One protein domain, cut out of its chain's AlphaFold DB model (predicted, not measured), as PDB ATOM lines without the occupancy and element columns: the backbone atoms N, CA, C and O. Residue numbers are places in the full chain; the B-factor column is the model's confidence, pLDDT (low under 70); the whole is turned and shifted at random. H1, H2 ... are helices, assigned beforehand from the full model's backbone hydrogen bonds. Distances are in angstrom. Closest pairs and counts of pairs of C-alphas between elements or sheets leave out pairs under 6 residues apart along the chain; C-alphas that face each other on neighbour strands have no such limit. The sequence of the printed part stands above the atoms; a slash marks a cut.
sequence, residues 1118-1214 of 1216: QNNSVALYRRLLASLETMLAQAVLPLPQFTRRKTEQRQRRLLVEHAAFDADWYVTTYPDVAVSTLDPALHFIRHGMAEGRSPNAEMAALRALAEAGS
ATOM      1  N   GLN A1118      39.027 -22.980 -20.647       50.53
ATOM      2  CA  GLN A1118      37.624 -23.428 -20.744       50.53
ATOM      3  C   GLN A1118      36.578 -22.441 -20.175       50.53
ATOM      4  O   GLN A1118      35.384 -22.682 -20.323       50.53
ATOM      5  N   ASN A1119      36.985 -21.322 -19.559       51.91
ATOM      6  CA  ASN A1119      36.087 -20.486 -18.740       51.91
ATOM      7  C   ASN A1119      35.613 -19.156 -19.366       51.91
ATOM      8  O   ASN A1119      34.983 -18.367 -18.663       51.91
ATOM      9  N   ASN A1120      35.869 -18.865 -20.651       56.06
ATOM     10  CA  ASN A1120      35.221 -17.713 -21.307       56.06
ATOM     11  C   ASN A1120      35.081 -17.867 -22.840       56.06
ATOM     12  O   ASN A1120      36.007 -17.576 -23.603       56.06
ATOM     13  N   SER A1121      33.895 -18.289 -23.290       58.81
ATOM     14  CA  SER A1121      33.557 -18.548 -24.702       58.81
ATOM     15  C   SER A1121      33.739 -17.327 -25.616       58.81
ATOM     16  O   SER A1121      34.176 -17.473 -26.759       58.81
ATOM     17  N   VAL A1122      33.485 -16.114 -25.105       57.75
ATOM     18  CA  VAL A1122      33.597 -14.852 -25.861       57.75
ATOM     19  C   VAL A1122      35.033 -14.595 -26.328       57.75
ATOM     20  O   VAL A1122      35.278 -14.244 -27.485       57.75
ATOM     21  N   ALA A1123      35.995 -14.767 -25.419       58.84
ATOM     22  CA  ALA A1123      37.408 -14.501 -25.682       58.84
ATOM     23  C   ALA A1123      38.027 -15.560 -26.608       58.84
ATOM     24  O   ALA A1123      38.899 -15.237 -27.417       58.84
ATOM     25  N   LEU A1124      37.544 -16.803 -26.511       63.06
ATOM     26  CA  LEU A1124      37.940 -17.912 -27.372       63.06
ATOM     27  C   LEU A1124      37.530 -17.648 -28.830       63.06
ATOM     28  O   LEU A1124      38.390 -17.633 -29.712       63.06
ATOM     29  N   TYR A1125      36.247 -17.344 -29.068       66.44
ATOM     30  CA  TYR A1125      35.716 -17.076 -30.409       66.44
ATOM     31  C   TYR A1125      36.431 -15.902 -31.094       66.44
ATOM     32  O   TYR A1125      36.888 -16.031 -32.229       66.44
ATOM     33  N   ARG A1126      36.614 -14.770 -30.394       67.12
ATOM     34  CA  ARG A1126      37.284 -13.586 -30.970       67.12
ATOM     35  C   ARG A1126      38.754 -13.840 -31.329       67.12
ATOM     36  O   ARG A1126      39.223 -13.307 -32.332       67.12
ATOM     37  N   ARG A1127      39.486 -14.657 -30.557       66.31
ATOM     38  CA  ARG A1127      40.882 -15.024 -30.878       66.31
ATOM     39  C   ARG A1127      40.978 -16.006 -32.048       66.31
ATOM     40  O   ARG A1127      41.851 -15.838 -32.901       66.31
ATOM     41  N   LEU A1128      40.083 -16.993 -32.114       67.31
ATOM     42  CA  LEU A1128      39.977 -17.910 -33.255       67.31
ATOM     43  C   LEU A1128      39.649 -17.159 -34.560       67.31
ATOM     44  O   LEU A1128      40.267 -17.432 -35.583       67.31
ATOM     45  N   LEU A1129      38.751 -16.166 -34.529       70.19
ATOM     46  CA  LEU A1129      38.404 -15.388 -35.724       70.19
ATOM     47  C   LEU A1129      39.559 -14.487 -36.210       70.19
ATOM     48  O   LEU A1129      39.971 -14.590 -37.362       70.19
ATOM     49  N   ALA A1130      40.149 -13.675 -35.323       66.62
ATOM     50  CA  ALA A1130      41.216 -12.725 -35.685       66.62
ATOM     51  C   ALA A1130      42.492 -13.406 -36.228       66.62
ATOM     52  O   ALA A1130      43.248 -12.851 -37.032       66.62
ATOM     53  N   SER A1131      42.755 -14.635 -35.790       67.31
ATOM     54  CA  SER A1131      43.876 -15.436 -36.286       67.31
ATOM     55  C   SER A1131      43.579 -16.111 -37.629       67.31
ATOM     56  O   SER A1131      44.486 -16.215 -38.455       67.31
ATOM     57  N   LEU A1132      42.323 -16.500 -37.889       69.31
ATOM     58  CA  LEU A1132      41.874 -16.971 -39.199       69.31
ATOM     59  C   LEU A1132      41.997 -15.859 -40.253       69.31
ATOM     60  O   LEU A1132      42.572 -16.086 -41.318       69.31
ATOM     61  N   GLU A1133      41.540 -14.648 -39.918       69.06
ATOM     62  CA  GLU A1133      41.732 -13.429 -40.716       69.06
ATOM     63  C   GLU A1133      43.217 -13.207 -41.046       69.06
ATOM     64  O   GLU A1133      43.584 -13.016 -42.207       69.06
ATOM     65  N   THR A1134      44.089 -13.307 -40.035       67.38
ATOM     66  CA  THR A1134      45.535 -13.103 -40.207       67.38
ATOM     67  C   THR A1134      46.165 -14.146 -41.143       67.38
ATOM     68  O   THR A1134      46.887 -13.774 -42.070       67.38
ATOM     69  N   MET A1135      45.856 -15.438 -40.965       67.31
ATOM     70  CA  MET A1135      46.384 -16.511 -41.823       67.31
ATOM     71  C   MET A1135      45.926 -16.379 -43.284       67.31
ATOM     72  O   MET A1135      46.702 -16.652 -44.200       67.31
ATOM     73  N   LEU A1136      44.687 -15.937 -43.523       68.69
ATOM     74  CA  LEU A1136      44.176 -15.721 -44.880       68.69
ATOM     75  C   LEU A1136      44.783 -14.476 -45.540       68.69
ATOM     76  O   LEU A1136      45.081 -14.519 -46.737       68.69
ATOM     77  N   ALA A1137      45.023 -13.401 -44.785       66.50
ATOM     78  CA  ALA A1137      45.698 -12.202 -45.286       66.50
ATOM     79  C   ALA A1137      47.150 -12.490 -45.717       66.50
ATOM     80  O   ALA A1137      47.598 -12.017 -46.759       66.50
ATOM     81  N   GLN A1138      47.865 -13.330 -44.964       61.56
ATOM     82  CA  GLN A1138      49.264 -13.696 -45.233       61.56
ATOM     83  C   GLN A1138      49.437 -14.699 -46.393       61.56
ATOM     84  O   GLN A1138      50.549 -14.919 -46.868       61.56
ATOM     85  N   ALA A1139      48.349 -15.286 -46.902       59.19
ATOM     86  CA  ALA A1139      48.382 -16.173 -48.068       59.19
ATOM     87  C   ALA A1139      48.444 -15.430 -49.426       59.19
ATOM     88  O   ALA A1139      48.549 -16.083 -50.470       59.19
ATOM     89  N   VAL A1140      48.380 -14.091 -49.426       61.25
ATOM     90  CA  VAL A1140      48.408 -13.237 -50.626       61.25
ATOM     91  C   VAL A1140      49.831 -13.104 -51.185       61.25
ATOM     92  O   VAL A1140      50.749 -12.678 -50.493       61.25
ATOM     93  N   LEU A1141      50.017 -13.468 -52.459       53.00
ATOM     94  CA  LEU A1141      51.311 -13.390 -53.154       53.00
ATOM     95  C   LEU A1141      51.677 -11.935 -53.539       53.00
ATOM     96  O   LEU A1141      50.813 -11.223 -54.051       53.00
ATOM     97  N   PRO A1142      52.947 -11.500 -53.391       48.34
ATOM     98  CA  PRO A1142      53.352 -10.093 -53.520       48.34
ATOM     99  C   PRO A1142      53.644  -9.621 -54.963       48.34
ATOM    100  O   PRO A1142      54.290  -8.595 -55.152       48.34
ATOM    101  N   LEU A1143      53.204 -10.352 -55.997       42.09
ATOM    102  CA  LEU A1143      53.528 -10.056 -57.402       42.09
ATOM    103  C   LEU A1143      52.262  -9.755 -58.230       42.09
ATOM    104  O   LEU A1143      51.443 -10.657 -58.423       42.09
ATOM    105  N   PRO A1144      52.107  -8.539 -58.797       44.94
ATOM    106  CA  PRO A1144      50.853  -8.091 -59.421       44.94
ATOM    107  C   PRO A1144      50.505  -8.781 -60.751       44.94
ATOM    108  O   PRO A1144      49.415  -8.573 -61.277       44.94
ATOM    109  N   GLN A1145      51.408  -9.596 -61.307       45.97
ATOM    110  CA  GLN A1145      51.211 -10.294 -62.586       45.97
ATOM    111  C   GLN A1145      50.706 -11.741 -62.432       45.97
ATOM    112  O   GLN A1145      50.237 -12.332 -63.406       45.97
ATOM    113  N   PHE A1146      50.737 -12.326 -61.227       45.91
ATOM    114  CA  PHE A1146      50.188 -13.666 -61.007       45.91
ATOM    115  C   PHE A1146      48.695 -13.607 -60.685       45.91
ATOM    116  O   PHE A1146      48.259 -12.979 -59.724       45.91
ATOM    117  N   THR A1147      47.894 -14.282 -61.516       54.25
ATOM    118  CA  THR A1147      46.429 -14.172 -61.478       54.25
ATOM    119  C   THR A1147      45.835 -14.432 -60.089       54.25
ATOM    120  O   THR A1147      46.068 -15.479 -59.483       54.25
ATOM    121  N   ARG A1148      44.968 -13.507 -59.652       60.47
ATOM    122  CA  ARG A1148      44.109 -13.546 -58.449       60.47
ATOM    123  C   ARG A1148      43.575 -14.943 -58.085       60.47
ATOM    124  O   ARG A1148      43.535 -15.296 -56.910       60.47
ATOM    125  N   ARG A1149      43.245 -15.762 -59.095       61.19
ATOM    126  CA  ARG A1149      42.826 -17.168 -58.961       61.19
ATOM    127  C   ARG A1149      43.784 -18.043 -58.136       61.19
ATOM    128  O   ARG A1149      43.293 -18.847 -57.354       61.19
ATOM    129  N   LYS A1150      45.112 -17.908 -58.276       59.59
ATOM    130  CA  LYS A1150      46.079 -18.735 -57.516       59.59
ATOM    131  C   LYS A1150      46.075 -18.397 -56.022       59.59
ATOM    132  O   LYS A1150      46.085 -19.302 -55.192       59.59
ATOM    133  N   THR A1151      45.999 -17.110 -55.682       66.12
ATOM    134  CA  THR A1151      45.836 -16.646 -54.294       66.12
ATOM    135  C   THR A1151      44.524 -17.153 -53.697       66.12
ATOM    136  O   THR A1151      44.524 -17.742 -52.620       66.12
ATOM    137  N   GLU A1152      43.420 -17.009 -54.434       72.75
ATOM    138  CA  GLU A1152      42.089 -17.446 -53.995       72.75
ATOM    139  C   GLU A1152      42.007 -18.976 -53.816       72.75
ATOM    140  O   GLU A1152      41.424 -19.447 -52.843       72.75
ATOM    141  N   GLN A1153      42.667 -19.767 -54.673       71.19
ATOM    142  CA  GLN A1153      42.810 -21.218 -54.482       71.19
ATOM    143  C   GLN A1153      43.606 -21.571 -53.215       71.19
ATOM    144  O   GLN A1153      43.211 -22.483 -52.487       71.19
ATOM    145  N   ARG A1154      44.699 -20.851 -52.921       69.50
ATOM    146  CA  ARG A1154      45.514 -21.072 -51.713       69.50
ATOM    147  C   ARG A1154      44.739 -20.730 -50.437       69.50
ATOM    148  O   ARG A1154      44.742 -21.522 -49.499       69.50
ATOM    149  N   GLN A1155      44.032 -19.600 -50.426       76.12
ATOM    150  CA  GLN A1155      43.163 -19.187 -49.316       76.12
ATOM    151  C   GLN A1155      42.012 -20.179 -49.091       76.12
ATOM    152  O   GLN A1155      41.789 -20.608 -47.962       76.12
ATOM    153  N   ARG A1156      41.332 -20.618 -50.164       77.81
ATOM    154  CA  ARG A1156      40.281 -21.647 -50.100       77.81
ATOM    155  C   ARG A1156      40.797 -22.960 -49.512       77.81
ATOM    156  O   ARG A1156      40.125 -23.551 -48.673       77.81
ATOM    157  N   ARG A1157      41.986 -23.405 -49.931       72.94
ATOM    158  CA  ARG A1157      42.610 -24.632 -49.417       72.94
ATOM    159  C   ARG A1157      42.877 -24.540 -47.912       72.94
ATOM    160  O   ARG A1157      42.439 -25.420 -47.182       72.94
ATOM    161  N   LEU A1158      43.499 -23.451 -47.450       69.94
ATOM    162  CA  LEU A1158      43.767 -23.217 -46.024       69.94
ATOM    163  C   LEU A1158      42.480 -23.153 -45.187       69.94
ATOM    164  O   LEU A1158      42.443 -23.684 -44.080       69.94
ATOM    165  N   LEU A1159      41.415 -22.541 -45.714       77.19
ATOM    166  CA  LEU A1159      40.125 -22.471 -45.029       77.19
ATOM    167  C   LEU A1159      39.505 -23.869 -44.826       77.19
ATOM    168  O   LEU A1159      39.034 -24.179 -43.733       77.19
ATOM    169  N   VAL A1160      39.541 -24.727 -45.848       70.50
ATOM    170  CA  VAL A1160      39.031 -26.107 -45.753       70.50
ATOM    171  C   VAL A1160      39.922 -26.966 -44.844       70.50
ATOM    172  O   VAL A1160      39.406 -27.641 -43.958       70.50
ATOM    173  N   GLU A1161      41.248 -26.908 -45.006       63.47
ATOM    174  CA  GLU A1161      42.205 -27.740 -44.254       63.47
ATOM    175  C   GLU A1161      42.350 -27.352 -42.770       63.47
ATOM    176  O   GLU A1161      42.786 -28.184 -41.972       63.47
ATOM    177  N   HIS A1162      42.060 -26.102 -42.378       64.50
ATOM    178  CA  HIS A1162      42.363 -25.607 -41.022       64.50
ATOM    179  C   HIS A1162      41.188 -24.981 -40.263       64.50
ATOM    180  O   HIS A1162      41.292 -24.840 -39.046       64.50
ATOM    181  N   ALA A1163      40.085 -24.628 -40.930       64.31
ATOM    182  CA  ALA A1163      38.892 -24.082 -40.274       64.31
ATOM    183  C   ALA A1163      37.664 -25.001 -40.364       64.31
ATOM    184  O   ALA A1163      36.595 -24.599 -39.912       64.31
ATOM    185  N   ALA A1164      37.808 -26.200 -40.950       71.25
ATOM    186  CA  ALA A1164      36.721 -27.157 -41.178       71.25
ATOM    187  C   ALA A1164      35.474 -26.478 -41.780       71.25
ATOM    188  O   ALA A1164      34.372 -26.567 -41.237       71.25
ATOM    189  N   PHE A1165      35.675 -25.713 -42.857       83.12
ATOM    190  CA  PHE A1165      34.606 -24.967 -43.517       83.12
ATOM    191  C   PHE A1165      33.602 -25.916 -44.177       83.12
ATOM    192  O   PHE A1165      33.962 -26.679 -45.075       83.12
ATOM    193  N   ASP A1166      32.346 -25.827 -43.748       83.69
ATOM    194  CA  ASP A1166      31.250 -26.671 -44.219       83.69
ATOM    195  C   ASP A1166      30.403 -25.876 -45.218       83.69
ATOM    196  O   ASP A1166      29.629 -24.993 -44.844       83.69
ATOM    197  N   ALA A1167      30.583 -26.166 -46.508       84.44
ATOM    198  CA  ALA A1167      29.916 -25.439 -47.583       84.44
ATOM    199  C   ALA A1167      28.394 -25.667 -47.603       84.44
ATOM    200  O   ALA A1167      27.652 -24.717 -47.865       84.44
ATOM    201  N   ASP A1168      27.931 -26.880 -47.295       83.75
ATOM    202  CA  ASP A1168      26.510 -27.232 -47.337       83.75
ATOM    203  C   ASP A1168      25.771 -26.584 -46.162       83.75
ATOM    204  O   ASP A1168      24.719 -25.958 -46.343       83.75
ATOM    205  N   TRP A1169      26.364 -26.625 -44.964       88.50
ATOM    206  CA  TRP A1169      25.859 -25.890 -43.806       88.50
ATOM    207  C   TRP A1169      25.886 -24.373 -44.035       88.50
ATOM    208  O   TRP A1169      24.920 -23.687 -43.691       88.50
ATOM    209  N   TYR A1170      26.954 -23.838 -44.638       87.75
ATOM    210  CA  TYR A1170      27.109 -22.400 -44.863       87.75
ATOM    211  C   TYR A1170      26.046 -21.853 -45.823       87.75
ATOM    212  O   TYR A1170      25.403 -20.851 -45.517       87.75
ATOM    213  N   VAL A1171      25.798 -22.536 -46.945       86.69
ATOM    214  CA  VAL A1171      24.751 -22.147 -47.908       86.69
ATOM    215  C   VAL A1171      23.347 -22.327 -47.318       86.69
ATOM    216  O   VAL A1171      22.476 -21.489 -47.546       86.69
ATOM    217  N   THR A1172      23.126 -23.370 -46.512       86.81
ATOM    218  CA  THR A1172      21.831 -23.610 -45.845       86.81
ATOM    219  C   THR A1172      21.532 -22.562 -44.765       86.81
ATOM    220  O   THR A1172      20.389 -22.134 -44.610       86.81
ATOM    221  N   THR A1173      22.557 -22.123 -44.031       86.94
ATOM    222  CA  THR A1173      22.436 -21.132 -42.944       86.94
ATOM    223  C   THR A1173      22.381 -19.699 -43.472       86.94
ATOM    224  O   THR A1173      21.780 -18.828 -42.842       86.94
ATOM    225  N   TYR A1174      22.960 -19.454 -44.649       88.00
ATOM    226  CA  TYR A1174      22.993 -18.155 -45.312       88.00
ATOM    227  C   TYR A1174      22.415 -18.249 -46.740       88.00
ATOM    228  O   TYR A1174      23.173 -18.287 -47.714       88.00
ATOM    229  N   PRO A1175      21.073 -18.280 -46.903       81.94
ATOM    230  CA  PRO A1175      20.428 -18.570 -48.190       81.94
ATOM    231  C   PRO A1175      20.700 -17.548 -49.302       81.94
ATOM    232  O   PRO A1175      20.521 -17.853 -50.477       81.94
ATOM    233  N   ASP A1176      21.146 -16.339 -48.965       81.56
ATOM    234  CA  ASP A1176      21.586 -15.330 -49.932       81.56
ATOM    235  C   ASP A1176      22.894 -15.726 -50.642       81.56
ATOM    236  O   ASP A1176      23.100 -15.365 -51.803       81.56
ATOM    237  N   VAL A1177      23.729 -16.557 -50.008       83.19
ATOM    238  CA  VAL A1177      24.916 -17.159 -50.638       83.19
ATOM    239  C   VAL A1177      24.505 -18.140 -51.739       83.19
ATOM    240  O   VAL A1177      25.174 -18.194 -52.765       83.19
ATOM    241  N   ALA A1178      23.368 -18.837 -51.596       76.75
ATOM    242  CA  ALA A1178      22.822 -19.717 -52.639       76.75
ATOM    243  C   ALA A1178      22.416 -18.963 -53.922       76.75
ATOM    244  O   ALA A1178      22.325 -19.559 -54.994       76.75
ATOM    245  N   VAL A1179      22.161 -17.653 -53.814       75.25
ATOM    246  CA  VAL A1179      21.825 -16.762 -54.939       75.25
ATOM    247  C   VAL A1179      23.091 -16.148 -55.563       75.25
ATOM    248  O   VAL A1179      23.059 -15.649 -56.689       75.25
ATOM    249  N   SER A1180      24.228 -16.203 -54.865       73.56
ATOM    250  CA  SER A1180      25.521 -15.725 -55.351       73.56
ATOM    251  C   SER A1180      26.168 -16.741 -56.295       73.56
ATOM    252  O   SER A1180      26.269 -17.923 -55.985       73.56
ATOM    253  N   THR A1181      26.703 -16.295 -57.435       70.69
ATOM    254  CA  THR A1181      27.428 -17.171 -58.382       70.69
ATOM    255  C   THR A1181      28.875 -17.468 -57.949       70.69
ATOM    256  O   THR A1181      29.734 -17.733 -58.793       70.69
ATOM    257  N   LEU A1182      29.191 -17.339 -56.657       74.56
ATOM    258  CA  LEU A1182      30.522 -17.550 -56.084       74.56
ATOM    259  C   LEU A1182      30.564 -18.869 -55.303       74.56
ATOM    260  O   LEU A1182      29.621 -19.203 -54.595       74.56
ATOM    261  N   ASP A1183      31.689 -19.586 -55.385       82.44
ATOM    262  CA  ASP A1183      31.974 -20.735 -54.511       82.44
ATOM    263  C   ASP A1183      31.812 -20.315 -53.028       82.44
ATOM    264  O   ASP A1183      32.347 -19.264 -52.655       82.44
ATOM    265  N   PRO A1184      31.102 -21.085 -52.178       84.94
ATOM    266  CA  PRO A1184      30.770 -20.659 -50.814       84.94
ATOM    267  C   PRO A1184      31.982 -20.310 -49.940       84.94
ATOM    268  O   PRO A1184      31.920 -19.362 -49.157       84.94
ATOM    269  N   ALA A1185      33.112 -21.006 -50.111       82.94
ATOM    270  CA  ALA A1185      34.346 -20.695 -49.394       82.94
ATOM    271  C   ALA A1185      34.974 -19.382 -49.898       82.94
ATOM    272  O   ALA A1185      35.427 -18.563 -49.100       82.94
ATOM    273  N   LEU A1186      34.945 -19.120 -51.211       81.56
ATOM    274  CA  LEU A1186      35.355 -17.823 -51.765       81.56
ATOM    275  C   LEU A1186      34.406 -16.681 -51.368       81.56
ATOM    276  O   LEU A1186      34.870 -15.557 -51.167       81.56
ATOM    277  N   HIS A1187      33.106 -16.947 -51.222       85.44
ATOM    278  CA  HIS A1187      32.148 -15.984 -50.676       85.44
ATOM    279  C   HIS A1187      32.479 -15.640 -49.220       85.44
ATOM    280  O   HIS A1187      32.544 -14.465 -48.859       85.44
ATOM    281  N   PHE A1188      32.756 -16.654 -48.395       84.62
ATOM    282  CA  PHE A1188      33.181 -16.467 -47.010       84.62
ATOM    283  C   PHE A1188      34.458 -15.620 -46.904       84.62
ATOM    284  O   PHE A1188      34.478 -14.647 -46.154       84.62
ATOM    285  N   ILE A1189      35.485 -15.929 -47.706       81.56
ATOM    286  CA  ILE A1189      36.767 -15.198 -47.717       81.56
ATOM    287  C   ILE A1189      36.598 -13.737 -48.166       81.56
ATOM    288  O   ILE A1189      37.216 -12.848 -47.585       81.56
ATOM    289  N   ARG A1190      35.795 -13.467 -49.207       80.00
ATOM    290  CA  ARG A1190      35.657 -12.111 -49.776       80.00
ATOM    291  C   ARG A1190      34.654 -11.216 -49.044       80.00
ATOM    292  O   ARG A1190      34.825 -10.000 -49.068       80.00
ATOM    293  N   HIS A1191      33.603 -11.796 -48.464       80.25
ATOM    294  CA  HIS A1191      32.447 -11.060 -47.937       80.25
ATOM    295  C   HIS A1191      32.022 -11.577 -46.562       80.25
ATOM    296  O   HIS A1191      31.964 -10.813 -45.600       80.25
ATOM    297  N   GLY A1192      31.794 -12.889 -46.440       81.12
ATOM    298  CA  GLY A1192      31.189 -13.481 -45.247       81.12
ATOM    299  C   GLY A1192      31.942 -13.212 -43.943       81.12
ATOM    300  O   GLY A1192      31.301 -12.984 -42.922       81.12
ATOM    301  N   MET A1193      33.274 -13.183 -43.977       77.50
ATOM    302  CA  MET A1193      34.120 -12.887 -42.817       77.50
ATOM    303  C   MET A1193      33.957 -11.440 -42.329       77.50
ATOM    304  O   MET A1193      33.725 -11.218 -41.145       77.50
ATOM    305  N   ALA A1194      33.975 -10.464 -43.244       72.94
ATOM    306  CA  ALA A1194      33.741  -9.050 -42.926       72.94
ATOM    307  C   ALA A1194      32.295  -8.781 -42.463       72.94
ATOM    308  O   ALA A1194      32.044  -7.884 -41.663       72.94
ATOM    309  N   GLU A1195      31.346  -9.597 -42.924       79.56
ATOM    310  CA  GLU A1195      29.952  -9.621 -42.469       79.56
ATOM    311  C   GLU A1195      29.758 -10.433 -41.166       79.56
ATOM    312  O   GLU A1195      28.635 -10.615 -40.690       79.56
ATOM    313  N   GLY A1196      30.845 -10.943 -40.575       76.81
ATOM    314  CA  GLY A1196      30.868 -11.683 -39.312       76.81
ATOM    315  C   GLY A1196      30.250 -13.084 -39.359       76.81
ATOM    316  O   GLY A1196      30.085 -13.710 -38.308       76.81
ATOM    317  N   ARG A1197      29.868 -13.583 -40.542       85.00
ATOM    318  CA  ARG A1197      29.277 -14.919 -40.733       85.00
ATOM    319  C   ARG A1197      30.234 -15.993 -40.203       85.00
ATOM    320  O   ARG A1197      31.447 -15.810 -40.213       85.00
ATOM    321  N   SER A1198      29.701 -17.119 -39.741       85.81
ATOM    322  CA  SER A1198      30.512 -18.223 -39.205       85.81
ATOM    323  C   SER A1198      30.824 -19.254 -40.304       85.81
ATOM    324  O   SER A1198      29.988 -19.442 -41.179       85.81
ATOM    325  N   PRO A1199      31.999 -19.918 -40.299       82.12
ATOM    326  CA  PRO A1199      32.401 -20.869 -41.349       82.12
ATOM    327  C   PRO A1199      31.755 -22.263 -41.248       82.12
ATOM    328  O   PRO A1199      31.791 -23.018 -42.215       82.12
ATOM    329  N   ASN A1200      31.226 -22.630 -40.079       81.94
ATOM    330  CA  ASN A1200      30.589 -23.918 -39.801       81.94
ATOM    331  C   ASN A1200      29.678 -23.823 -38.557       81.94
ATOM    332  O   ASN A1200      29.672 -22.808 -37.847       81.94
ATOM    333  N   ALA A1201      28.939 -24.901 -38.281       80.38
ATOM    334  CA  ALA A1201      28.001 -25.001 -37.163       80.38
ATOM    335  C   ALA A1201      28.653 -24.788 -35.783       80.38
ATOM    336  O   ALA A1201      28.068 -24.135 -34.920       80.38
ATOM    337  N   GLU A1202      29.868 -25.300 -35.570       75.31
ATOM    338  CA  GLU A1202      30.576 -25.193 -34.287       75.31
ATOM    339  C   GLU A1202      30.983 -23.747 -33.987       75.31
ATOM    340  O   GLU A1202      30.716 -23.228 -32.901       75.31
ATOM    341  N   MET A1203      31.549 -23.048 -34.974       75.62
ATOM    342  CA  MET A1203      31.886 -21.630 -34.851       75.62
ATOM    343  C   MET A1203      30.635 -20.753 -34.721       75.62
ATOM    344  O   MET A1203      30.683 -19.742 -34.023       75.62
ATOM    345  N   ALA A1204      29.505 -21.142 -35.319       79.38
ATOM    346  CA  ALA A1204      28.224 -20.463 -35.114       79.38
ATOM    347  C   ALA A1204      27.677 -20.659 -33.690       79.38
ATOM    348  O   ALA A1204      27.203 -19.701 -33.077       79.38
ATOM    349  N   ALA A1205      27.796 -21.863 -33.124       74.88
ATOM    350  CA  ALA A1205      27.421 -22.138 -31.738       74.88
ATOM    351  C   ALA A1205      28.317 -21.374 -30.746       74.88
ATOM    352  O   ALA A1205      27.811 -20.738 -29.819       74.88
ATOM    353  N   LEU A1206      29.636 -21.350 -30.977       71.69
ATOM    354  CA  LEU A1206      30.582 -20.544 -30.197       71.69
ATOM    355  C   LEU A1206      30.276 -19.042 -30.298       71.69
ATOM    356  O   LEU A1206      30.329 -18.345 -29.282       71.69
ATOM    357  N   ARG A1207      29.893 -18.547 -31.483       74.62
ATOM    358  CA  ARG A1207      29.437 -17.164 -31.682       74.62
ATOM    359  C   ARG A1207      28.162 -16.866 -30.889       74.62
ATOM    360  O   ARG A1207      28.121 -15.869 -30.175       74.62
ATOM    361  N   ALA A1208      27.148 -17.727 -30.965       71.62
ATOM    362  CA  ALA A1208      25.886 -17.541 -30.249       71.62
ATOM    363  C   ALA A1208      26.085 -17.534 -28.721       71.62
ATOM    364  O   ALA A1208      25.528 -16.687 -28.023       71.62
ATOM    365  N   LEU A1209      26.948 -18.417 -28.202       66.12
ATOM    366  CA  LEU A1209      27.361 -18.419 -26.794       66.12
ATOM    367  C   LEU A1209      28.127 -17.140 -26.411       66.12
ATOM    368  O   LEU A1209      27.968 -16.641 -25.298       66.12
ATOM    369  N   ALA A1210      28.938 -16.594 -27.322       63.56
ATOM    370  CA  ALA A1210      29.670 -15.348 -27.106       63.56
ATOM    371  C   ALA A1210      28.758 -14.101 -27.093       63.56
ATOM    372  O   ALA A1210      28.978 -13.168 -26.315       63.56
ATOM    373  N   GLU A1211      27.728 -14.079 -27.938       64.56
ATOM    374  CA  GLU A1211      26.744 -12.992 -27.999       64.56
ATOM    375  C   GLU A1211      25.779 -13.039 -26.802       64.56
ATOM    376  O   GLU A1211      25.511 -12.001 -26.196       64.56
ATOM    377  N   ALA A1212      25.353 -14.233 -26.372       62.19
ATOM    378  CA  ALA A1212      24.559 -14.413 -25.153       62.19
ATOM    379  C   ALA A1212      25.309 -13.962 -23.883       62.19
ATOM    380  O   ALA A1212      24.717 -13.334 -23.007       62.19
ATOM    381  N   GLY A1213      26.619 -14.225 -23.803       55.41
ATOM    382  CA  GLY A1213      27.475 -13.815 -22.683       55.41
ATOM    383  C   GLY A1213      27.864 -12.331 -22.650       55.41
ATOM    384  O   GLY A1213      28.586 -11.935 -21.742       55.41
ATOM    385  N   SER A1214      27.429 -11.518 -23.623       49.75
ATOM    386  CA  SER A1214      27.716 -10.069 -23.681       49.75
ATOM    387  C   SER A1214      26.521  -9.179 -23.286       49.75
ATOM    388  O   SER A1214      26.639  -7.959 -23.342       49.75
TER     389      SER A1214
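This is residues 1118 to 1214 of the 1216 residues of a protein of Sphingobium sp (UniProt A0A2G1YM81). A long helix, H1, runs along one side; H2 folds back beside its last part in a loose helical hairpin, and H5 packs on its first part. H4 crosses H2, with H3 beyond it on the side away from H1, while residues 1142 to 1147 of the hairpin's loop stick out. The printed part has 97 residues with five named helices, H1 to H5 in chain order, and no named strand; the class is all helix. It is compact, with a radius of gyration of the C-alphas of 14.3 A, yet elongated, spanning 47 by 29 by 20 A.

H1, residues 1121 to 1137, and H2, residues 1148 to 1163, form a hairpin at a shallow tilt of 29 degrees, opposite ways. H1 touches H2 with residues 1132 to 1136 alone; their closest C-alphas, of Leu 1136 and Gln 1155, are 5.7 A apart. H4, residues 1184 to 1192, touches residues 1152 to 1159 of H2, about perpendicular at 79 degrees, closest at the C-alphas of Arg 1156 and Ala 1185, 6.1 A. H3, residues 1167 to 1173, touches H4 at the C-alphas of Ala 1167 and Pro 1184, 5.8 A. H5, residues 1201 to 1212, touches residues 1121 to 1125 of H1 at a steep tilt of 52 degrees, closest at the C-alphas of Val 1122 and Ala 1210, 4.1 A. H2 and H5 are apart. In the five helices every O i to N i+4 pair is within hydrogen-bond range.

H1 begins at C-alpha 1121 (33.557, -18.548, -24.702) and measures 24.7 A; H2 measures 21.6 A and H5 16.4 A. H5 ends at C-alpha 1212 (24.559, -14.413, -25.153).

The farthest C-alphas, of Asn 1119 and Gln 1145, are 47.5 A apart. The printed part has no cut and no long link. Its mean pLDDT is 70.8, with 44 residues under 70, among them 1130 to 1151.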